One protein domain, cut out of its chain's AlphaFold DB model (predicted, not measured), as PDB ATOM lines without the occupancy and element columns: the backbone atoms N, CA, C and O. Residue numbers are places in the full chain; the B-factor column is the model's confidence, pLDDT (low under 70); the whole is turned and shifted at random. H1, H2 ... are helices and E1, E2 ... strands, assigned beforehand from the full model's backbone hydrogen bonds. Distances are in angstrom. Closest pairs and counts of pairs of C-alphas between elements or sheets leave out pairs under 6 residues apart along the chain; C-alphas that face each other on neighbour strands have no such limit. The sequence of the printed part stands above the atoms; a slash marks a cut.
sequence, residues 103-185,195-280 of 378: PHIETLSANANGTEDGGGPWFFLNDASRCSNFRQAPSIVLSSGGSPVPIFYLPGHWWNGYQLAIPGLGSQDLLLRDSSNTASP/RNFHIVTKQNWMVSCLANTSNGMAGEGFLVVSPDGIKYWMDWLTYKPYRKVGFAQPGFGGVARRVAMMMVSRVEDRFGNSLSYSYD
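This is residues 103 to 185 and 195 to 280 of the 378 residues of the protein "YD repeat-containing protein" of Pseudoxanthomonas sp. OG2 (UniProt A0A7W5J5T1). At one end of the model, strands E1, E4 and E5, residues 199 to 200, strands E6 and E7, the first part of E8 and the later part of E9 form a small barrel-like ring, which is closed between E5 and E6 just by short pairings of residues 175 to 176, 199 to 200 and 206 to 207. The long hairpin E8-E9 reaches out of this ring along the longest axis, the small separate hairpin E2-E3 reaches to the same far end, and E10 extends the sheet beside the last part of E9. The printed part has 169 residues, under half of them in the ten named strands and one named helix; along the chain come E1 to E3, then H1, then E4 to E10, and the class is mostly strand, with a branched sheet of eight strands, its neighbour pairs antiparallel, and the separate antiparallel pair E2 and E3. It is compact, with a radius of gyration of the C-alphas of 17.6 A, and only just elongated, spanning 62 by 41 by 28 A.

E1 is residues 104 to 110, 19.0 A long, beginning at C-alpha 104 (21.356, 40.531, 46.104). E2 is residues 140 to 144, E3 residues 147 to 153 and H1 residues 155 to 158. E4 is residues 162 to 166, E5 residues 170 to 173, E6 residues 206 to 210 and E7 residues 221 to 225. E8, residues 231 to 245, measures 35.2 A and bends by 66 degrees at residue 236; E9, residues 255 to 268, measures 38.5 A. E10, residues 274 to 279, ends at C-alpha 279 (15.775, 30.563, 52.326).

The eight-strand sheet is strongly twisted. E1 has E4 on one side, with N 106 and O 163 2.8 A apart, and E9 on the other side, with N 109 and O 258 2.8 A apart. E4 and E5 form a hairpin, with N 164 and O 172 2.8 A apart. E6 to E10 are a meander, each strand the antiparallel neighbour of the one before; N 223 and O 208, N 234 and O 222, N 263 and O 236, and N 267 and O 275 are each 2.8 A apart. E1 and E10 lie on one side of E9, E8 on the other side. H1 only grazes this sheet, with residues 157 to 158, and is too short for an O i to N i+4 pair. In the hairpin E2-E3, N 153 and O 140 are 2.8 A apart; E3 and E9 are only just apart, at 8.1 A.

The two C-alphas farthest apart, those of Gly 146 and Phe 271, are 62.3 A apart. Residues 186 to 194 are not printed, and C-alphas 185 and 195 are 8.1 A apart across the cut. The link from E1 to E2, 29 residues, is long. Confidence is under 70 in residues 114 to 119, 144 to 147 and 248 to 253.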
ATOM      1  N   PRO A 103      16.903  41.765  47.324       97.56
ATOM      2  CA  PRO A 103      18.226  42.372  47.323       97.56
ATOM      3  C   PRO A 103      19.318  41.301  47.220       97.56
ATOM      4  O   PRO A 103      19.306  40.328  47.981       97.56
ATOM      5  N   HIS A 104      20.242  41.460  46.277       97.81
ATOM      6  CA  HIS A 104      21.356  40.531  46.104       97.81
ATOM      7  C   HIS A 104      22.519  41.166  45.336       97.81
ATOM      8  O   HIS A 104      22.366  42.182  44.655       97.81
ATOM      9  N   ILE A 105      23.688  40.538  45.435       98.50
ATOM     10  CA  ILE A 105      24.789  40.734  44.487       98.50
ATOM     11  C   ILE A 105      24.842  39.514  43.576       98.50
ATOM     12  O   ILE A 105      24.830  38.392  44.079       98.50
ATOM     13  N   GLU A 106      24.949  39.707  42.268       96.38
ATOM     14  CA  GLU A 106      25.156  38.625  41.306       96.38
ATOM     15  C   GLU A 106      26.428  38.795  40.474       96.38
ATOM     16  O   GLU A 106      26.949  39.891  40.271       96.38
ATOM     17  N   THR A 107      26.949  37.666  40.003       96.81
ATOM     18  CA  THR A 107      28.040  37.586  39.029       96.81
ATOM     19  C   THR A 107      27.934  36.273  38.267       96.81
ATOM     20  O   THR A 107      27.436  35.268  38.782       96.81
ATOM     21  N   LEU A 108      28.474  36.232  37.050       94.75
ATOM     22  CA  LEU A 108      28.686  34.957  36.376       94.75
ATOM     23  C   LEU A 108      29.879  34.220  36.986       94.75
ATOM     24  O   LEU A 108      30.934  34.792  37.263       94.75
ATOM     25  N   SER A 109      29.688  32.925  37.176       94.25
ATOM     26  CA  SER A 109      30.687  31.964  37.604       94.25
ATOM     27  C   SER A 109      30.868  30.937  36.497       94.25
ATOM     28  O   SER A 109      29.897  30.509  35.868       94.25
ATOM     29  N   ALA A 110      32.107  30.536  36.254       91.50
ATOM     30  CA  ALA A 110      32.443  29.516  35.278       91.50
ATOM     31  C   ALA A 110      33.513  28.583  35.841       91.50
ATOM     32  O   ALA A 110      34.336  28.983  36.672       91.50
ATOM     33  N   ASN A 111      33.464  27.331  35.398       84.88
ATOM     34  CA  ASN A 111      34.410  26.304  35.802       84.88
ATOM     35  C   ASN A 111      35.725  26.464  35.033       84.88
ATOM     36  O   ASN A 111      35.706  26.598  33.807       84.88
ATOM     37  N   ALA A 112      36.858  26.382  35.733       71.19
ATOM     38  CA  ALA A 112      38.180  26.455  35.111       71.19
ATOM     39  C   ALA A 112      38.426  25.363  34.045       71.19
ATOM     40  O   ALA A 112      39.196  25.586  33.117       71.19
ATOM     41  N   ASN A 113      37.728  24.225  34.134       72.81
ATOM     42  CA  ASN A 113      37.807  23.099  33.196       72.81
ATOM     43  C   ASN A 113      36.666  23.092  32.157       72.81
ATOM     44  O   ASN A 113      36.560  22.161  31.362       72.81
ATOM     45  N   GLY A 114      35.789  24.104  32.163       64.19
ATOM     46  CA  GLY A 114      34.771  24.341  31.128       64.19
ATOM     47  C   GLY A 114      33.541  23.442  31.131       64.19
ATOM     48  O   GLY A 114      32.613  23.714  30.369       64.19
ATOM     49  N   THR A 115      33.485  22.414  31.973       64.12
ATOM     50  CA  THR A 115      32.347  21.490  32.061       64.12
ATOM     51  C   THR A 115      31.529  21.712  33.337       64.12
ATOM     52  O   THR A 115      32.029  22.238  34.329       64.12
ATOM     53  N   GLU A 116      30.243  21.339  33.308       65.19
ATOM     54  CA  GLU A 116      29.339  21.473  34.467       65.19
ATOM     55  C   GLU A 116      29.712  20.521  35.613       65.19
ATOM     56  O   GLU A 116      29.601  20.905  36.778       65.19
ATOM     57  N   ASP A 117      30.233  19.342  35.258       64.94
ATOM     58  CA  ASP A 117      30.643  18.263  36.169       64.94
ATOM     59  C   ASP A 117      32.173  18.149  36.316       64.94
ATOM     60  O   ASP A 117      32.696  17.200  36.901       64.94
ATOM     61  N   GLY A 118      32.928  19.092  35.745       58.91
ATOM     62  CA  GLY A 118      34.386  19.082  35.803       58.91
ATOM     63  C   GLY A 118      34.869  19.374  37.214       58.91
ATOM     64  O   GLY A 118      34.537  20.418  37.771       58.91
ATOM     65  N   GLY A 119      35.700  18.495  37.777       64.31
ATOM     66  CA  GLY A 119      36.283  18.613  39.124       64.31
ATOM     67  C   GLY A 119      37.256  19.788  39.342       64.31
ATOM     68  O   GLY A 119      38.168  19.674  40.153       64.31
ATOM     69  N   GLY A 120      37.110  20.890  38.599       73.50
ATOM     70  CA  GLY A 120      37.849  22.141  38.773       73.50
ATOM     71  C   GLY A 120      37.055  23.188  39.565       73.50
ATOM     72  O   GLY A 120      35.830  23.080  39.678       73.50
ATOM     73  N   PRO A 121      37.726  24.216  40.112       86.62
ATOM     74  CA  PRO A 121      37.053  25.278  40.842       86.62
ATOM     75  C   PRO A 121      36.250  26.175  39.896       86.62
ATOM     76  O   PRO A 121      36.679  26.533  38.796       86.62
ATOM     77  N   TRP A 122      35.083  26.582  40.369       91.94
ATOM     78  CA  TRP A 122      34.268  27.632  39.795       91.94
ATOM     79  C   TRP A 122      34.741  28.990  40.314       91.94
ATOM     80  O   TRP A 122      34.829  29.201  41.529       91.94
ATOM     81  N   PHE A 123      35.008  29.929  39.402       92.94
ATOM     82  CA  PHE A 123      35.298  31.320  39.766       92.94
ATOM     83  C   PHE A 123      34.200  31.861  40.693       92.94
ATOM     84  O   PHE A 123      33.027  31.571  40.469       92.94
ATOM     85  N   PHE A 124      34.562  32.642  41.714       94.75
ATOM     86  CA  PHE A 124      33.666  33.177  42.752       94.75
ATOM     87  C   PHE A 124      33.050  32.133  43.704       94.75
ATOM     88  O   PHE A 124      33.193  32.270  44.917       94.75
ATOM     89  N   LEU A 125      32.412  31.078  43.186       93.38
ATOM     90  CA  LEU A 125      31.727  30.060  43.996       93.38
ATOM     91  C   LEU A 125      32.683  29.293  44.914       93.38
ATOM     92  O   LEU A 125      32.350  29.038  46.068       93.38
ATOM     93  N   ASN A 126      33.870  28.942  44.415       92.31
ATOM     94  CA  ASN A 126      34.897  28.264  45.207       92.31
ATOM     95  C   ASN A 126      35.943  29.227  45.793       92.31
ATOM     96  O   ASN A 126      36.855  28.777  46.480       92.31
ATOM     97  N   ASP A 127      35.828  30.533  45.539       92.88
ATOM     98  CA  ASP A 127      36.733  31.531  46.107       92.88
ATOM     99  C   ASP A 127      36.258  31.906  47.513       92.88
ATOM    100  O   ASP A 127      35.180  32.480  47.685       92.88
ATOM    101  N   ALA A 128      37.043  31.546  48.529       95.38
ATOM    102  CA  ALA A 128      36.724  31.879  49.912       95.38
ATOM    103  C   ALA A 128      36.926  33.374  50.212       95.38
ATOM    104  O   ALA A 128      36.255  33.902  51.093       95.38
ATOM    105  N   SER A 129      37.781  34.062  49.452       96.44
ATOM    106  CA  SER A 129      38.093  35.489  49.603       96.44
ATOM    107  C   SER A 129      37.334  36.349  48.587       96.44
ATOM    108  O   SER A 129      37.819  37.384  48.148       96.44
ATOM    109  N   ARG A 130      36.145  35.914  48.155       95.44
ATOM    110  CA  ARG A 130      35.376  36.539  47.062       95.44
ATOM    111  C   ARG A 130      35.086  38.032  47.232       95.44
ATOM    112  O   ARG A 130      34.838  38.698  46.228       95.44
ATOM    113  N   CYS A 131      35.065  38.537  48.467       97.62
ATOM    114  CA  CYS A 131      34.875  39.954  48.732       97.62
ATOM    115  C   CYS A 131      36.222  40.668  48.827       97.62
ATOM    116  O   CYS A 131      36.456  41.596  48.064       97.62
ATOM    117  N   SER A 132      37.132  40.227  49.697       96.81
ATOM    118  CA  SER A 132      38.421  40.897  49.929       96.81
ATOM    119  C   SER A 132      39.344  40.846  48.711       96.81
ATOM    120  O   SER A 132      40.133  41.761  48.482       96.81
ATOM    121  N   ASN A 133      39.197  39.812  47.889       95.75
ATOM    122  CA  ASN A 133      39.868  39.617  46.612       95.75
ATOM    123  C   ASN A 133      38.938  39.965  45.438       95.75
ATOM    124  O   ASN A 133      38.801  39.203  44.479       95.75
ATOM    125  N   PHE A 134      38.260  41.111  45.527       96.88
ATOM    126  CA  PHE A 134      37.402  41.616  44.460       96.88
ATOM    127  C   PHE A 134      38.229  41.945  43.212       96.88
ATOM    128  O   PHE A 134      39.056  42.860  43.217       96.88
ATOM    129  N   ARG A 135      38.024  41.180  42.137       95.25
ATOM    130  CA  ARG A 135      38.897  41.191  40.956       95.25
ATOM    131  C   ARG A 135      38.152  40.847  39.676       95.25
ATOM    132  O   ARG A 135      37.062  40.285  39.699       95.25
ATOM    133  N   GLN A 136      38.796  41.121  38.548       94.62
ATOM    134  CA  GLN A 136      38.345  40.621  37.256       94.62
ATOM    135  C   GLN A 136      38.350  39.084  37.227       94.62
ATOM    136  O   GLN A 136      39.241  38.442  37.789       94.62
ATOM    137  N   ALA A 137      37.373  38.494  36.538       93.75
ATOM    138  CA  ALA A 137      37.358  37.059  36.294       93.75
ATOM    139  C   ALA A 137      38.575  36.588  35.464       93.75
ATOM    140  O   ALA A 137      39.137  37.377  34.705       93.75
ATOM    141  N   PRO A 138      39.012  35.322  35.585       91.94
ATOM    142  CA  PRO A 138      40.147  34.806  34.825       91.94
ATOM    143  C   PRO A 138      39.784  34.482  33.369       91.94
ATOM    144  O   PRO A 138      38.618  34.279  33.016       91.94
ATOM    145  N   SER A 139      40.807  34.356  32.522       90.56
ATOM    146  CA  SER A 139      40.664  33.690  31.226       90.56
ATOM    147  C   SER A 139      40.483  32.185  31.428       90.56
ATOM    148  O   SER A 139      41.205  31.579  32.219       90.56
ATOM    149  N   ILE A 140      39.552  31.576  30.694       88.19
ATOM    150  CA  ILE A 140      39.325  30.125  30.714       88.19
ATOM    151  C   ILE A 140      39.939  29.525  29.456       88.19
ATOM    152  O   ILE A 140      39.714  30.021  28.351       88.19
ATOM    153  N   VAL A 141      40.719  28.462  29.631       85.81
ATOM    154  CA  VAL A 141      41.405  27.771  28.539       85.81
ATOM    155  C   VAL A 141      40.855  26.366  28.445       85.81
ATOM    156  O   VAL A 141      40.932  25.603  29.404       85.81
ATOM    157  N   LEU A 142      40.301  26.031  27.288       80.75
ATOM    158  CA  LEU A 142      39.674  24.742  27.050       80.75
ATOM    159  C   LEU A 142      40.318  24.062  25.845       80.75
ATOM    160  O   LEU A 142      40.335  24.606  24.741       80.75
ATOM    161  N   SER A 143      40.826  22.855  26.064       75.88
ATOM    162  CA  SER A 143      41.371  21.997  25.011       75.88
ATOM    163  C   SER A 143      40.263  21.133  24.408       75.88
ATOM    164  O   SER A 143      39.370  20.687  25.128       75.88
ATOM    165  N   SER A 144      40.319  20.863  23.102       67.25
ATOM    166  CA  SER A 144      39.415  19.907  22.451       67.25
ATOM    167  C   SER A 144      40.179  18.687  21.954       67.25
ATOM    168  O   SER A 144      41.357  18.773  21.619       67.25
ATOM    169  N   GLY A 145      39.505  17.538  21.879       64.06
ATOM    170  CA  GLY A 145      40.087  16.335  21.273       64.06
ATOM    171  C   GLY A 145      40.227  16.418  19.745       64.06
ATOM    172  O   GLY A 145      40.912  15.588  19.161       64.06
ATOM    173  N   GLY A 146      39.580  17.399  19.101       66.88
ATOM    174  CA  GLY A 146      39.526  17.554  17.640       66.88
ATOM    175  C   GLY A 146      40.348  18.715  17.072       66.88
ATOM    176  O   GLY A 146      40.371  18.890  15.858       66.88
ATOM    177  N   SER A 147      41.007  19.517  17.916       68.38
ATOM    178  CA  SER A 147      41.858  20.638  17.501       68.38
ATOM    179  C   SER A 147      43.126  20.684  18.356       68.38
ATOM    180  O   SER A 147      43.028  20.658  19.582       68.38
ATOM    181  N   PRO A 148      44.319  20.820  17.747       74.12
ATOM    182  CA  PRO A 148      45.567  20.976  18.491       74.12
ATOM    183  C   PRO A 148      45.700  22.357  19.157       74.12
ATOM    184  O   PRO A 148      46.610  22.561  19.957       74.12
ATOM    185  N   VAL A 149      44.819  23.312  18.831       78.69
ATOM    186  CA  VAL A 149      44.839  24.675  19.380       78.69
ATOM    187  C   VAL A 149      43.770  24.811  20.473       78.69
ATOM    188  O   VAL A 149      42.592  24.592  20.174       78.69
ATOM    189  N   PRO A 150      44.139  25.188  21.714       81.56
ATOM    190  CA  PRO A 150      43.170  25.429  22.775       81.56
ATOM    191  C   PRO A 150      42.361  26.701  22.503       81.56
ATOM    192  O   PRO A 150      42.843  27.658  21.893       81.56
ATOM    193  N   ILE A 151      41.126  26.724  22.995       83.31
ATOM    194  CA  ILE A 151      40.247  27.887  22.892       83.31
ATOM    195  C   ILE A 151      40.382  28.744  24.148       83.31
ATOM    196  O   ILE A 151      40.246  28.249  25.269       83.31
ATOM    197  N   PHE A 152      40.587  30.046  23.944       86.94
ATOM    198  CA  PHE A 152      40.692  31.041  25.005       86.94
ATOM    199  C   PHE A 152      39.386  31.824  25.149       86.94
ATOM    200  O   PHE A 152      38.956  32.550  24.251       86.94
ATOM    201  N   TYR A 153      38.781  31.729  26.323       88.69
ATOM    202  CA  TYR A 153      37.668  32.570  26.733       88.69
ATOM    203  C   TYR A 153      38.207  33.668  27.644       88.69
ATOM    204  O   TYR A 153      38.372  33.467  28.847       88.69
ATOM    205  N   LEU A 154      38.489  34.835  27.058       90.81
ATOM    206  CA  LEU A 154      38.799  36.041  27.822       90.81
ATOM    207  C   LEU A 154      37.604  36.419  28.713       90.81
ATOM    208  O   LEU A 154      36.467  36.091  28.358       90.81
ATOM    209  N   PRO A 155      37.815  37.147  29.824       91.06
ATOM    210  CA  PRO A 155      36.744  37.467  30.767       91.06
ATOM    211  C   PRO A 155      35.520  38.093  30.091       91.06
ATOM    212  O   PRO A 155      34.408  37.622  30.293       91.06
ATOM    213  N   GLY A 156      35.718  39.056  29.184       89.88
ATOM    214  CA  GLY A 156      34.618  39.715  28.466       89.88
ATOM    215  C   GLY A 156      33.792  38.810  27.540       89.88
ATOM    216  O   GLY A 156      32.721  39.212  27.101       89.88
ATOM    217  N   HIS A 157      34.247  37.587  27.237       90.38
ATOM    218  CA  HIS A 157      33.473  36.631  26.437       90.38
ATOM    219  C   HIS A 157      32.399  35.911  27.259       90.38
ATOM    220  O   HIS A 157      31.399  35.454  26.705       90.38
ATOM    221  N   TRP A 158      32.607  35.760  28.568       89.44
ATOM    222  CA  TRP A 158      31.767  34.899  29.403       89.44
ATOM    223  C   TRP A 158      31.261  35.567  30.682       89.44
ATOM    224  O   TRP A 158      30.259  35.091  31.220       89.44
ATOM    225  N   TRP A 159      31.906  36.650  31.119       93.62
ATOM    226  CA  TRP A 159      31.685  37.382  32.362       93.62
ATOM    227  C   TRP A 159      31.393  38.864  32.094       93.62
ATOM    228  O   TRP A 159      31.954  39.460  31.177       93.62
ATOM    229  N   ASN A 160      30.532  39.463  32.916       90.75
ATOM    230  CA  ASN A 160      30.038  40.834  32.761       90.75
ATOM    231  C   ASN A 160      30.190  41.689  34.030       90.75
ATOM    232  O   ASN A 160      29.510  42.700  34.159       90.75
ATOM    233  N   GLY A 161      31.068  41.302  34.956       95.56
ATOM    234  CA  GLY A 161      31.252  42.026  36.213       95.56
ATOM    235  C   GLY A 161      30.390  41.497  37.356       95.56
ATOM    236  O   GLY A 161      29.778  40.430  37.267       95.56
ATOM    237  N   TYR A 162      30.376  42.269  38.439       97.75
ATOM    238  CA  TYR A 162      29.533  42.052  39.608       97.75
ATOM    239  C   TYR A 162      28.449  43.116  39.641       97.75
ATOM    240  O   TYR A 162      28.737  44.298  39.443       97.75
ATOM    241  N   GLN A 163      27.228  42.710  39.946       97.19
ATOM    242  CA  GLN A 163      26.059  43.568  39.885       97.19
ATOM    243  C   GLN A 163      25.339  43.560  41.227       97.19
ATOM    244  O   GLN A 163      25.037  42.501  41.769       97.19
ATOM    245  N   LEU A 164      25.081  44.744  41.777       98.19
ATOM    246  CA  LEU A 164      24.210  44.935  42.929       98.19
ATOM    247  C   LEU A 164      22.795  45.203  42.425       98.19
ATOM    248  O   LEU A 164      22.562  46.216  41.765       98.19
ATOM    249  N   ALA A 165      21.857  44.335  42.783       95.31
ATOM    250  CA  ALA A 165      20.447  44.489  42.470       95.31
ATOM    251  C   ALA A 165      19.661  44.785  43.750       95.31
ATOM    252  O   ALA A 165      19.648  43.987  44.691       95.31
ATOM    253  N   ILE A 166      18.984  45.935  43.773       95.12
ATOM    254  CA  ILE A 166      18.077  46.324  44.857       95.12
ATOM    255  C   ILE A 166      16.671  46.491  44.263       95.12
ATOM    256  O   ILE A 166      16.522  47.215  43.273       95.12
ATOM    257  N   PRO A 167      15.636  45.842  44.835       91.19
ATOM    258  CA  PRO A 167      14.256  45.971  44.371       91.19
ATOM    259  C   PRO A 167      13.844  47.434  44.178       91.19
ATOM    260  O   PRO A 167      14.058  48.267  45.057       91.19
ATOM    261  N   GLY A 168      13.281  47.753  43.012       86.06
ATOM    262  CA  GLY A 168      12.834  49.108  42.662       86.06
ATOM    263  C   GLY A 168      13.931  50.122  42.300       86.06
ATOM    264  O   GLY A 168      13.597  51.178  41.777       86.06
ATOM    265  N   LEU A 169      15.218  49.817  42.513       87.31
ATOM    266  CA  LEU A 169      16.341  50.716  42.180       87.31
ATOM    267  C   LEU A 169      17.186  50.231  40.991       87.31
ATOM    268  O   LEU A 169      18.128  50.905  40.575       87.31
ATOM    269  N   GLY A 170      16.843  49.069  40.435       83.44
ATOM    270  CA  GLY A 170      17.560  48.464  39.320       83.44
ATOM    271  C   GLY A 170      18.881  47.812  39.730       83.44
ATOM    272  O   GLY A 170      19.171  47.602  40.911       83.44
ATOM    273  N   SER A 171      19.659  47.446  38.713       88.81
ATOM    274  CA  SER A 171      20.974  46.823  38.863       88.81
ATOM    275  C   SER A 171      22.083  47.831  38.569       88.81
ATOM    276  O   SER A 171      21.934  48.689  37.697       88.81
ATOM    277  N   GLN A 172      23.192  47.738  39.297       94.38
ATOM    278  CA  GLN A 172      24.348  48.616  39.132       94.38
ATOM    279  C   GLN A 172      25.663  47.869  39.342       94.38
ATOM    280  O   GLN A 172      25.756  46.981  40.188       94.38
ATOM    281  N   ASP A 173      26.695  48.267  38.601       97.00
ATOM    282  CA  ASP A 173      28.009  47.634  38.692       97.00
ATOM    283  C   ASP A 173      28.687  47.934  40.033       97.00
ATOM    284  O   ASP A 173      28.740  49.084  40.490       97.00
ATOM    285  N   LEU A 174      29.267  46.892  40.626       98.25
ATOM    286  CA  LEU A 174      30.235  47.024  41.707       98.25
ATOM    287  C   LEU A 174      31.624  47.264  41.114       98.25
ATOM    288  O   LEU A 174      32.070  46.568  40.201       98.25
ATOM    289  N   LEU A 175      32.320  48.249  41.663       97.50
ATOM    290  CA  LEU A 175      33.605  48.741  41.189       97.50
ATOM    291  C   LEU A 175      34.603  48.748  42.343       97.50
ATOM    292  O   LEU A 175      34.232  48.988  43.493       97.50
ATOM    293  N   LEU A 176      35.885  48.548  42.037       96.88
ATOM    294  CA  LEU A 176      36.937  48.833  43.007       96.88
ATOM    295  C   LEU A 176      36.935  50.323  43.335       96.88
ATOM    296  O   LEU A 176      36.844  51.174  42.447       96.88
ATOM    297  N   ARG A 177      37.056  50.632  44.622       96.25
ATOM    298  CA  ARG A 177      37.248  52.001  45.075       96.25
ATOM    299  C   ARG A 177      38.629  52.483  44.651       96.25
ATOM    300  O   ARG A 177      39.640  51.910  45.048       96.25
ATOM    301  N   ASP A 178      38.654  53.568  43.887       94.75
ATOM    302  CA  ASP A 178      39.891  54.280  43.589       94.75
ATOM    303  C   ASP A 178      40.471  54.925  44.857       94.75
ATOM    304  O   ASP A 178      39.730  55.430  45.699       94.75
ATOM    305  N   SER A 179      41.800  54.942  44.981       93.62
ATOM    306  CA  SER A 179      42.494  55.515  46.144       93.62
ATOM    307  C   SER A 179      42.194  57.003  46.394       93.62
ATOM    308  O   SER A 179      42.268  57.453  47.536       93.62
ATOM    309  N   SER A 180      41.819  57.757  45.356       94.75
ATOM    310  CA  SER A 180      41.406  59.163  45.462       94.75
ATOM    311  C   SER A 180      39.981  59.340  45.998       94.75
ATOM    312  O   SER A 180      39.637  60.420  46.479       94.75
ATOM    313  N   ASN A 181      39.147  58.296  45.960       94.06
ATOM    314  CA  ASN A 181      37.807  58.329  46.529       94.06
ATOM    315  C   ASN A 181      37.863  58.049  48.036       94.06
ATOM    316  O   ASN A 181      37.755  56.908  48.490       94.06
ATOM    317  N   THR A 182      38.004  59.113  48.823       92.06
ATOM    318  CA  THR A 182      38.086  59.035  50.289       92.06
ATOM    319  C   THR A 182      36.720  59.008  50.985       92.06
ATOM    320  O   THR A 182      36.665  58.926  52.213       92.06
ATOM    321  N   ALA A 183      35.609  59.089  50.245       90.56
ATOM    322  CA  ALA A 183      34.270  59.071  50.826       90.56
ATOM    323  C   ALA A 183      33.916  57.652  51.307       90.56
ATOM    324  O   ALA A 183      33.725  56.735  50.509       90.56
ATOM    325  N   SER A 184      33.837  57.466  52.629       91.94
ATOM    326  CA  SER A 184      33.523  56.170  53.239       91.94
ATOM    327  C   SER A 184      32.845  56.310  54.609       91.94
ATOM    328  O   SER A 184      33.313  57.107  55.429       91.94
ATOM    329  N   PRO A 185      31.812  55.497  54.914       90.88
ATOM    330  CA  PRO A 185      31.237  55.382  56.239       90.88
ATOM    331  C   PRO A 185      32.301  55.060  57.276       90.88
ATOM    332  O   PRO A 185      33.141  54.178  57.081       90.88
ATOM    333  N   ARG A 195      35.706  49.634  59.375       93.12
ATOM    334  CA  ARG A 195      35.507  48.764  58.213       93.12
ATOM    335  C   ARG A 195      36.120  49.379  56.958       93.12
ATOM    336  O   ARG A 195      35.869  50.539  56.641       93.12
ATOM    337  N   ASN A 196      36.855  48.563  56.208       93.69
ATOM    338  CA  ASN A 196      37.328  48.930  54.881       93.69
ATOM    339  C   ASN A 196      36.227  48.671  53.841       93.69
ATOM    340  O   ASN A 196      35.786  47.533  53.677       93.69
ATOM    341  N   PHE A 197      35.806  49.719  53.136       96.69
ATOM    342  CA  PHE A 197      34.803  49.654  52.074       96.69
ATOM    343  C   PHE A 197      35.465  49.736  50.690       96.69
ATOM    344  O   PHE A 197      35.317  50.711  49.971       96.69
ATOM    345  N   HIS A 198      36.252  48.745  50.294       96.31
ATOM    346  CA  HIS A 198      37.053  48.851  49.065       96.31
ATOM    347  C   HIS A 198      36.257  48.621  47.760       96.31
ATOM    348  O   HIS A 198      36.842  48.636  46.676       96.31
ATOM    349  N   ILE A 199      34.941  48.403  47.845       98.19
ATOM    350  CA  ILE A 199      34.032  48.250  46.702       98.19
ATOM    351  C   ILE A 199      32.956  49.340  46.785       98.19
ATOM    352  O   ILE A 199      32.414  49.615  47.860       98.19
ATOM    353  N   VAL A 200      32.630  49.949  45.648       97.94
ATOM    354  CA  VAL A 200      31.633  51.021  45.525       97.94
ATOM    355  C   VAL A 200      30.783  50.869  44.272       97.94
ATOM    356  O   VAL A 200      31.136  50.131  43.358       97.94
ATOM    357  N   THR A 201      29.689  51.619  44.195       97.25
ATOM    358  CA  THR A 201      28.949  51.839  42.948       97.25
ATOM    359  C   THR A 201      28.989  53.311  42.544       97.25
ATOM    360  O   THR A 201      29.297  54.190  43.353       97.25
ATOM    361  N   LYS A 202      28.601  53.612  41.298       94.31
ATOM    362  CA  LYS A 202      28.443  55.001  40.826       94.31
ATOM    363  C   LYS A 202      27.360  55.785  41.576       94.31
ATOM    364  O   LYS A 202      27.380  57.008  41.556       94.31
ATOM    365  N   GLN A 203      26.428  55.095  42.233       94.88
ATOM    366  CA  GLN A 203      25.360  55.709  43.024       94.88
ATOM    367  C   GLN A 203      25.724  55.806  44.515       94.88
ATOM    368  O   GLN A 203      24.837  55.951  45.345       94.88
ATOM    369  N   ASN A 204      27.014  55.729  44.867       95.19
ATOM    370  CA  ASN A 204      27.530  55.856  46.237       95.19
ATOM    371  C   ASN A 204      27.100  54.747  47.209       95.19
ATOM    372  O   ASN A 204      27.136  54.946  48.423       95.19
ATOM    373  N   TRP A 205      26.742  53.565  46.702       97.50
ATOM    374  CA  TRP A 205      26.653  52.374  47.547       97.50
ATOM    375  C   TRP A 205      28.059  51.908  47.893       97.50
ATOM    376  O   TRP A 205      28.976  52.012  47.073       97.50
ATOM    377  N   MET A 206      28.242  51.405  49.108       97.56
ATOM    378  CA  MET A 206      29.562  51.061  49.627       97.56
ATOM    379  C   MET A 206      29.545  49.664  50.212       97.56
ATOM    380  O   MET A 206      28.637  49.314  50.961       97.56
ATOM    381  N   VAL A 207      30.552  48.860  49.884       98.25
ATOM    382  CA  VAL A 207      30.576  47.445  50.251       98.25
ATOM    383  C   VAL A 207      31.862  47.100  50.992       98.25
ATOM    384  O   VAL A 207      32.961  47.475  50.582       98.25
ATOM    385  N   SER A 208      31.699  46.408  52.117       97.12
ATOM    386  CA  SER A 208      32.773  45.844  52.941       97.12
ATOM    387  C   SER A 208      32.563  44.342  53.107       97.12
ATOM    388  O   SER A 208      31.471  43.831  52.857       97.12
ATOM    389  N   CYS A 209      33.590  43.627  53.553       97.00
ATOM    390  CA  CYS A 209      33.530  42.172  53.642       97.00
ATOM    391  C   CYS A 209      33.023  41.672  54.996       97.00
ATOM    392  O   CYS A 209      33.287  42.251  56.058       97.00
ATOM    393  N   LEU A 210      32.288  40.566  54.940       96.69
ATOM    394  CA  LEU A 210      31.902  39.741  56.077       96.69
ATOM    395  C   LEU A 210      32.752  38.472  56.051       96.69
ATOM    396  O   LEU A 210      33.012  37.931  54.984       96.69
ATOM    397  N   ALA A 211      33.171  37.986  57.219       94.94
ATOM    398  CA  ALA A 211      34.099  36.857  57.298       94.94
ATOM    399  C   ALA A 211      33.497  35.525  56.817       94.94
ATOM    400  O   ALA A 211      34.227  34.675  56.326       94.94
ATOM    401  N   ASN A 212      32.181  35.350  56.964       96.12
ATOM    402  CA  ASN A 212      31.488  34.094  56.688       96.12
ATOM    403  C   ASN A 212      30.177  34.352  55.944       96.12
ATOM    404  O   ASN A 212      29.595  35.432  56.080       96.12
ATOM    405  N   THR A 213      29.690  33.340  55.224       97.88
ATOM    406  CA  THR A 213      28.305  33.302  54.751       97.88
ATOM    407  C   THR A 213      27.370  32.838  55.871       97.88
ATOM    408  O   THR A 213      27.741  32.035  56.732       97.88
ATOM    409  N   SER A 214      26.130  33.315  55.865       97.44
ATOM    410  CA  SER A 214      25.109  32.955  56.851       97.44
ATOM    411  C   SER A 214      24.557  31.539  56.653       97.44
ATOM    412  O   SER A 214      23.986  30.966  57.576       97.44
ATOM    413  N   ASN A 215      24.711  30.968  55.455       96.31
ATOM    414  CA  ASN A 215      24.234  29.625  55.113       96.31
ATOM    415  C   ASN A 215      25.293  28.522  55.259       96.31
ATOM    416  O   ASN A 215      25.083  27.411  54.781       96.31
ATOM    417  N   GLY A 216      26.432  28.821  55.891       95.19
ATOM    418  CA  GLY A 216      27.480  27.840  56.187       95.19
ATOM    419  C   GLY A 216      28.351  27.438  54.994       95.19
ATOM    420  O   GLY A 216      29.220  26.578  55.133       95.19
ATOM    421  N   MET A 217      28.157  28.058  53.829       94.50
ATOM    422  CA  MET A 217      29.071  27.915  52.699       94.50
ATOM    423  C   MET A 217      30.424  28.546  53.048       94.50
ATOM    424  O   MET A 217      30.504  29.623  53.634       94.50
ATOM    425  N   ALA A 218      31.521  27.884  52.682       95.50
ATOM    426  CA  ALA A 218      32.850  28.402  52.985       95.50
ATOM    427  C   ALA A 218      33.074  29.779  52.334       95.50
ATOM    428  O   ALA A 218      32.715  29.972  51.173       95.50
ATOM    429  N   GLY A 219      33.716  30.705  53.048       96.50
ATOM    430  CA  GLY A 219      34.171  31.994  52.519       96.50
ATOM    431  C   GLY A 219      33.345  33.211  52.927       96.50
ATOM    432  O   GLY A 219      32.384  33.122  53.683       96.50
ATOM    433  N   GLU A 220      33.738  34.357  52.385       98.00
ATOM    434  CA  GLU A 220      33.252  35.680  52.774       98.00
ATOM    435  C   GLU A 220      31.844  36.020  52.256       98.00
ATOM    436  O   GLU A 220      31.413  35.572  51.190       98.00
ATOM    437  N   GLY A 221      31.154  36.883  52.999       98.00
ATOM    438  CA  GLY A 221      29.940  37.579  52.571       98.00
ATOM    439  C   GLY A 221      30.197  39.058  52.271       98.00
ATOM    440  O   GLY A 221      31.309  39.562  52.450       98.00
ATOM    441  N   PHE A 222      29.154  39.781  51.869       98.62
ATOM    442  CA  PHE A 222      29.233  41.210  51.568       98.62
ATOM    443  C   PHE A 222      28.292  41.996  52.484       98.62
ATOM    444  O   PHE A 222      27.104  41.702  52.582       98.62
ATOM    445  N   LEU A 223      28.815  43.027  53.142       98.25
ATOM    446  CA  LEU A 223      28.022  44.039  53.828       98.25
ATOM    447  C   LEU A 223      27.922  45.259  52.924       98.25
ATOM    448  O   LEU A 223      28.902  45.989  52.751       98.25
ATOM    449  N   VAL A 224      26.734  45.479  52.382       98.44
ATOM    450  CA  VAL A 224      26.410  46.603  51.509       98.44
ATOM    451  C   VAL A 224      25.740  47.696  52.335       98.44
ATOM    452  O   VAL A 224      24.859  47.417  53.145       98.44
ATOM    453  N   VAL A 225      26.147  48.944  52.132       97.88
ATOM    454  CA  VAL A 225      25.569  50.126  52.773       97.88
ATOM    455  C   VAL A 225      25.085  51.063  51.682       97.88
ATOM    456  O   VAL A 225      25.853  51.448  50.794       97.88
ATOM    457  N   SER A 226      23.805  51.399  51.735       97.00
ATOM    458  CA  SER A 226      23.183  52.334  50.809       97.00
ATOM    459  C   SER A 226      23.559  53.790  51.126       97.00
ATOM    460  O   SER A 226      23.992  54.093  52.244       97.00
ATOM    461  N   PRO A 227      23.359  54.729  50.182       95.50
ATOM    462  CA  PRO A 227      23.602  56.157  50.416       95.50
ATOM    463  C   PRO A 227      22.783  56.753  51.569       95.50
ATOM    464  O   PRO A 227      23.218  57.703  52.217       95.50
ATOM    465  N   ASP A 228      21.606  56.192  51.850       93.62
ATOM    466  CA  ASP A 228      20.737  56.567  52.968       93.62
ATOM    467  C   ASP A 228      21.038  55.791  54.267       93.62
ATOM    468  O   ASP A 228      20.346  55.971  55.275       93.62
ATOM    469  N   GLY A 229      22.101  54.983  54.295       95.00
ATOM    470  CA  GLY A 229      22.612  54.334  55.502       95.00
ATOM    471  C   GLY A 229      21.886  53.050  55.910       95.00
ATOM    472  O   GLY A 229      22.086  52.582  57.031       95.00
ATOM    473  N   ILE A 230      21.067  52.474  55.027       97.38
ATOM    474  CA  ILE A 230      20.503  51.133  55.201       97.38
ATOM    475  C   ILE A 230      21.610  50.110  54.941       97.38
ATOM    476  O   ILE A 230      22.377  50.202  53.979       97.38
ATOM    477  N   LYS A 231      21.704  49.121  55.822       98.12
ATOM    478  CA  LYS A 231      22.687  48.039  55.750       98.12
ATOM    479  C   LYS A 231      22.022  46.782  55.214       98.12
ATOM    480  O   LYS A 231      20.956  46.409  55.691       98.12
ATOM    481  N   TYR A 232      22.685  46.105  54.285       98.62
ATOM    482  CA  TYR A 232      22.263  44.835  53.704       98.62
ATOM    483  C   TYR A 232      23.383  43.814  53.891       98.62
ATOM    484  O   TYR A 232      24.511  44.012  53.433       98.62
ATOM    485  N   TRP A 233      23.069  42.712  54.558       98.69
ATOM    486  CA  TRP A 233      23.962  41.571  54.703       98.69
ATOM    487  C   TRP A 233      23.696  40.626  53.539       98.69
ATOM    488  O   TRP A 233      22.762  39.836  53.583       98.69
ATOM    489  N   MET A 234      24.483  40.762  52.474       98.69
ATOM    490  CA  MET A 234      24.466  39.905  51.288       98.69
ATOM    491  C   MET A 234      25.438  38.743  51.519       98.69
ATOM    492  O   MET A 234      26.562  38.715  51.008       98.69
ATOM    493  N   ASP A 235      25.048  37.819  52.385       98.44
ATOM    494  CA  ASP A 235      25.889  36.737  52.894       98.44
ATOM    495  C   ASP A 235      25.228  35.360  52.770       98.44
ATOM    496  O   ASP A 235      25.729  34.400  53.340       98.44
ATOM    497  N   TRP A 236      24.169  35.213  51.969       98.00
ATOM    498  CA  TRP A 236      23.570  33.913  51.660       98.00
ATOM    499  C   TRP A 236      23.934  33.462  50.237       98.00
ATOM    500  O   TRP A 236      23.325  33.894  49.257       98.00
ATOM    501  N   LEU A 237      24.950  32.601  50.101       97.19
ATOM    502  CA  LEU A 237      25.461  32.177  48.791       97.19
ATOM    503  C   LEU A 237      24.565  31.114  48.142       97.19
ATOM    504  O   LEU A 237      24.372  30.038  48.702       97.19
ATOM    505  N   THR A 238      24.104  31.368  46.922       95.06
ATOM    506  CA  THR A 238      23.409  30.387  46.074       95.06
ATOM    507  C   THR A 238      23.825  30.541  44.612       95.06
ATOM    508  O   THR A 238      24.541  31.476  44.243       95.06
ATOM    509  N   TYR A 239      23.407  29.616  43.754       92.81
ATOM    510  CA  TYR A 239      23.627  29.719  42.319       92.81
ATOM    511  C   TYR A 239      22.531  29.039  41.512       92.81
ATOM    512  O   TYR A 239      21.875  28.105  41.968       92.81
ATOM    513  N   LYS A 240      22.377  29.480  40.264       87.44
ATOM    514  CA  LYS A 240      21.485  28.857  39.282       87.44
ATOM    515  C   LYS A 240      22.248  28.537  37.996       87.44
ATOM    516  O   LYS A 240      23.200  29.254  37.670       87.44
ATOM    517  N   PRO A 241      21.862  27.481  37.256       84.69
ATOM    518  CA  PRO A 241      22.395  27.235  35.921       84.69
ATOM    519  C   PRO A 241      22.235  28.466  35.026       84.69
ATOM    520  O   PRO A 241      21.236  29.179  35.109       84.69
ATOM    521  N   TYR A 242      23.216  28.706  34.161       85.38
ATOM    522  CA  TYR A 242      23.167  29.775  33.174       85.38
ATOM    523  C   TYR A 242      23.576  29.247  31.804       85.38
ATOM    524  O   TYR A 242      24.308  28.263  31.685       85.38
ATOM    525  N   ARG A 243      23.111  29.915  30.744       81.31
ATOM    526  CA  ARG A 243      23.403  29.505  29.365       81.31
ATOM    527  C   ARG A 243      24.909  29.362  29.140       81.31
ATOM    528  O   ARG A 243      25.681  30.266  29.472       81.31
ATOM    529  N   LYS A 244      25.330  28.265  28.513       84.00
ATOM    530  CA  LYS A 244      26.724  28.095  28.082       84.00
ATOM    531  C   LYS A 244      27.097  29.181  27.075       84.00
ATOM    532  O   LYS A 244      26.233  29.706  26.372       84.00
ATOM    533  N   VAL A 245      28.373  29.538  27.019       84.31
ATOM    534  CA  VAL A 245      28.914  30.348  25.920       84.31
ATOM    535  C   VAL A 245      29.957  29.530  25.189       84.31
ATOM    536  O   VAL A 245      30.871  28.995  25.802       84.31
ATOM    537  N   GLY A 246      29.796  29.395  23.882       80.62
ATOM    538  CA  GLY A 246      30.700  28.628  23.042       80.62
ATOM    539  C   GLY A 246      31.001  29.375  21.759       80.62
ATOM    540  O   GLY A 246      30.170  30.142  21.277       80.62
ATOM    541  N   PHE A 247      32.178  29.125  21.201       74.69
ATOM    542  CA  PHE A 247      32.469  29.472  19.817       74.69
ATOM    543  C   PHE A 247      31.969  28.357  18.897       74.69
ATOM    544  O   PHE A 247      31.999  27.183  19.268       74.69
ATOM    545  N   ALA A 248      31.501  28.715  17.702       64.12
ATOM    546  CA  ALA A 248      31.050  27.745  16.711       64.12
ATOM    547  C   ALA A 248      32.256  26.970  16.147       64.12
ATOM    548  O   ALA A 248      32.890  27.406  15.189       64.12
ATOM    549  N   GLN A 249      32.592  25.837  16.769       65.75
ATOM    550  CA  GLN A 249      33.629  24.913  16.307       65.75
ATOM    551  C   GLN A 249      33.148  23.456  16.413       65.75
ATOM    552  O   GLN A 249      32.522  23.093  17.416       65.75
ATOM    553  N   PRO A 250      33.427  22.601  15.408       59.19
ATOM    554  CA  PRO A 250      33.050  21.189  15.449       59.19
ATOM    555  C   PRO A 250      33.621  20.474  16.682       59.19
ATOM    556  O   PRO A 250      34.811  20.575  16.972       59.19
ATOM    557  N   GLY A 251      32.774  19.733  17.404       59.97
ATOM    558  CA  GLY A 251      33.193  18.921  18.554       59.97
ATOM    559  C   GLY A 251      33.458  19.696  19.851       59.97
ATOM    560  O   GLY A 251      34.046  19.128  20.771       59.97
ATOM    561  N   PHE A 252      33.036  20.963  19.951       67.31
ATOM    562  CA  PHE A 252      33.276  21.797  21.131       67.31
ATOM    563  C   PHE A 252      32.000  22.089  21.935       67.31
ATOM    564  O   PHE A 252      31.057  22.701  21.435       67.31
ATOM    565  N   GLY A 253      31.985  21.696  23.212       66.19
ATOM    566  CA  GLY A 253      30.985  22.144  24.183       66.19
ATOM    567  C   GLY A 253      31.452  23.445  24.831       66.19
ATOM    568  O   GLY A 253      32.543  23.488  25.384       66.19
ATOM    569  N   GLY A 254      30.675  24.524  24.721       79.94
ATOM    570  CA  GLY A 254      31.041  25.830  25.289       79.94
ATOM    571  C   GLY A 254      31.261  25.822  26.810       79.94
ATOM    572  O   GLY A 254      30.908  24.868  27.501       79.94
ATOM    573  N   VAL A 255      31.783  26.930  27.337       84.94
ATOM    574  CA  VAL A 255      32.002  27.154  28.770       84.94
ATOM    575  C   VAL A 255      30.679  27.089  29.526       84.94
ATOM    576  O   VAL A 255      29.759  27.882  29.284       84.94
ATOM    577  N   ALA A 256      30.613  26.156  30.472       86.38
ATOM    578  CA  ALA A 256      29.560  26.078  31.469       86.38
ATOM    579  C   ALA A 256      29.550  27.313  32.377       86.38
ATOM    580  O   ALA A 256      30.593  27.734  32.882       86.38
ATOM    581  N   ARG A 257      28.361  27.880  32.607       89.81
ATOM    582  CA  ARG A 257      28.182  29.069  33.444       89.81
ATOM    583  C   ARG A 257      27.080  28.873  34.470       89.81
ATOM    584  O   ARG A 257      26.105  28.160  34.237       89.81
ATOM    585  N   ARG A 258      27.225  29.565  35.591       91.12
ATOM    586  CA  ARG A 258      26.214  29.717  36.636       91.12
ATOM    587  C   ARG A 258      26.080  31.191  36.974       91.12
ATOM    588  O   ARG A 258      27.078  31.908  36.956       91.12
ATOM    589  N   VAL A 259      24.873  31.633  37.304       92.88
ATOM    590  CA  VAL A 259      24.705  32.910  38.008       92.88
ATOM    591  C   VAL A 259      24.926  32.608  39.477       92.88
ATOM    592  O   VAL A 259      24.148  31.857  40.068       92.88
ATOM    593  N   ALA A 260      26.016  33.117  40.036       95.06
ATOM    594  CA  ALA A 260      26.273  33.067  41.464       95.06
ATOM    595  C   ALA A 260      25.654  34.304  42.110       95.06
ATOM    596  O   ALA A 260      25.843  35.415  41.615       95.06
ATOM    597  N   MET A 261      24.926  34.105  43.202       95.94
ATOM    598  CA  MET A 261      24.195  35.157  43.895       95.94
ATOM    599  C   MET A 261      24.542  35.139  45.382       95.94
ATOM    600  O   MET A 261      24.491  34.093  46.029       95.94
ATOM    601  N   MET A 262      24.859  36.307  45.924       98.06
ATOM    602  CA  MET A 262      24.908  36.577  47.357       98.06
ATOM    603  C   MET A 262      23.590  37.235  47.735       98.06
ATOM    604  O   MET A 262      23.416  38.443  47.567       98.06
ATOM    605  N   MET A 263      22.643  36.416  48.176       98.19
ATOM    606  CA  MET A 263      21.318  36.869  48.578       98.19
ATOM    607  C   MET A 263      21.391  37.558  49.939       98.19
ATOM    608  O   MET A 263      22.261  37.253  50.764       98.19
ATOM    609  N   VAL A 264      20.470  38.489  50.176       98.69
ATOM    610  CA  VAL A 264      20.358  39.168  51.464       98.69
ATOM    611  C   VAL A 264      19.871  38.219  52.560       98.69
ATOM    612  O   VAL A 264      18.867  37.548  52.387       98.69
ATOM    613  N   SER A 265      20.528  38.176  53.715       98.69
ATOM    614  CA  SER A 265      20.002  37.511  54.920       98.69
ATOM    615  C   SER A 265      19.349  38.501  55.883       98.69
ATOM    616  O   SER A 265      18.451  38.145  56.647       98.69
ATOM    617  N   ARG A 266      19.783  39.765  55.848       98.62
ATOM    618  CA  ARG A 266      19.298  40.817  56.737       98.62
ATOM    619  C   ARG A 266      19.377  42.189  56.086       98.62
ATOM    620  O   ARG A 266      20.341  42.496  55.389       98.62
ATOM    621  N   VAL A 267      18.394  43.030  56.379       98.69
ATOM    622  CA  VAL A 267      18.395  44.466  56.083       98.69
ATOM    623  C   VAL A 267      18.124  45.219  57.377       98.69
ATOM    624  O   VAL A 267      17.260  44.803  58.141       98.69
ATOM    625  N   GLU A 268      18.849  46.298  57.647       98.38
ATOM    626  CA  GLU A 268      18.669  47.118  58.849       98.38
ATOM    627  C   GLU A 268      18.757  48.601  58.500       98.38
ATOM    628  O   GLU A 268      19.704  49.030  57.837       98.38
ATOM    629  N   ASP A 269      17.781  49.383  58.954       97.50
ATOM    630  CA  ASP A 269      17.811  50.834  58.819       97.50
ATOM    631  C   ASP A 269      18.735  51.499  59.859       97.50
ATOM    632  O   ASP A 269      19.345  50.859  60.719       97.50
ATOM    633  N   ARG A 270      18.848  52.828  59.795       94.56
ATOM    634  CA  ARG A 270      19.693  53.612  60.712       94.56
ATOM    635  C   ARG A 270      19.211  53.628  62.170       94.56
ATOM    636  O   ARG A 270      19.961  54.065  63.038       94.56
ATOM    637  N   PHE A 271      17.976  53.201  62.432       95.88
ATOM    638  CA  PHE A 271      17.358  53.174  63.758       95.88
ATOM    639  C   PHE A 271      17.369  51.771  64.382       95.88
ATOM    640  O   PHE A 271      16.949  51.612  65.526       95.88
ATOM    641  N   GLY A 272      17.877  50.765  63.662       96.19
ATOM    642  CA  GLY A 272      17.952  49.381  64.124       96.19
ATOM    643  C   GLY A 272      16.718  48.539  63.791       96.19
ATOM    644  O   GLY A 272      16.675  47.365  64.170       96.19
ATOM    645  N   ASN A 273      15.734  49.079  63.059       98.19
ATOM    646  CA  ASN A 273      14.629  48.262  62.560       98.19
ATOM    647  C   ASN A 273      15.156  47.376  61.440       98.19
ATOM    648  O   ASN A 273      15.908  47.834  60.577       98.19
ATOM    649  N   SER A 274      14.768  46.103  61.440       98.44
ATOM    650  CA  SER A 274      15.345  45.145  60.501       98.44
ATOM    651  C   SER A 274      14.340  44.182  59.899       98.44
ATOM    652  O   SER A 274      13.310  43.871  60.492       98.44
ATOM    653  N   LEU A 275      14.690  43.703  58.708       98.69
ATOM    654  CA  LEU A 275      14.073  42.577  58.024       98.69
ATOM    655  C   LEU A 275      15.093  41.442  57.967       98.69
ATOM    656  O   LEU A 275      16.232  41.659  57.560       98.69
ATOM    657  N   SER A 276      14.692  40.239  58.357       98.69
ATOM    658  CA  SER A 276      15.488  39.017  58.219       98.69
ATOM    659  C   SER A 276      14.878  38.133  57.143       98.69
ATOM    660  O   SER A 276      13.663  37.936  57.120       98.69
ATOM    661  N   TYR A 277      15.720  37.603  56.266       98.69
ATOM    662  CA  TYR A 277      15.348  36.791  55.117       98.69
ATOM    663  C   TYR A 277      15.835  35.364  55.351       98.69
ATOM    664  O   TYR A 277      16.989  35.139  55.718       98.69
ATOM    665  N   SER A 278      14.955  34.391  55.141       98.31
ATOM    666  CA  SER A 278      15.293  32.971  55.240       98.31
ATOM    667  C   SER A 278      15.041  32.284  53.914       98.31
ATOM    668  O   SER A 278      14.016  32.549  53.285       98.31
ATOM    669  N   TYR A 279      15.895  31.336  53.556       97.31
ATOM    670  CA  TYR A 279      15.775  30.563  52.326       97.31
ATOM    671  C   TYR A 279      15.601  29.076  52.637       97.31
ATOM    672  O   TYR A 279      16.025  28.605  53.694       97.31
ATOM    673  N   ASP A 280      14.956  28.349  51.732       92.69
ATOM    674  CA  ASP A 280      14.833  26.898  51.813       92.69
ATOM    675  C   ASP A 280      16.124  26.185  51.353       92.69
ATOM    676  O   ASP A 280      17.122  26.810  50.980       92.69
TER     677      ASP A 280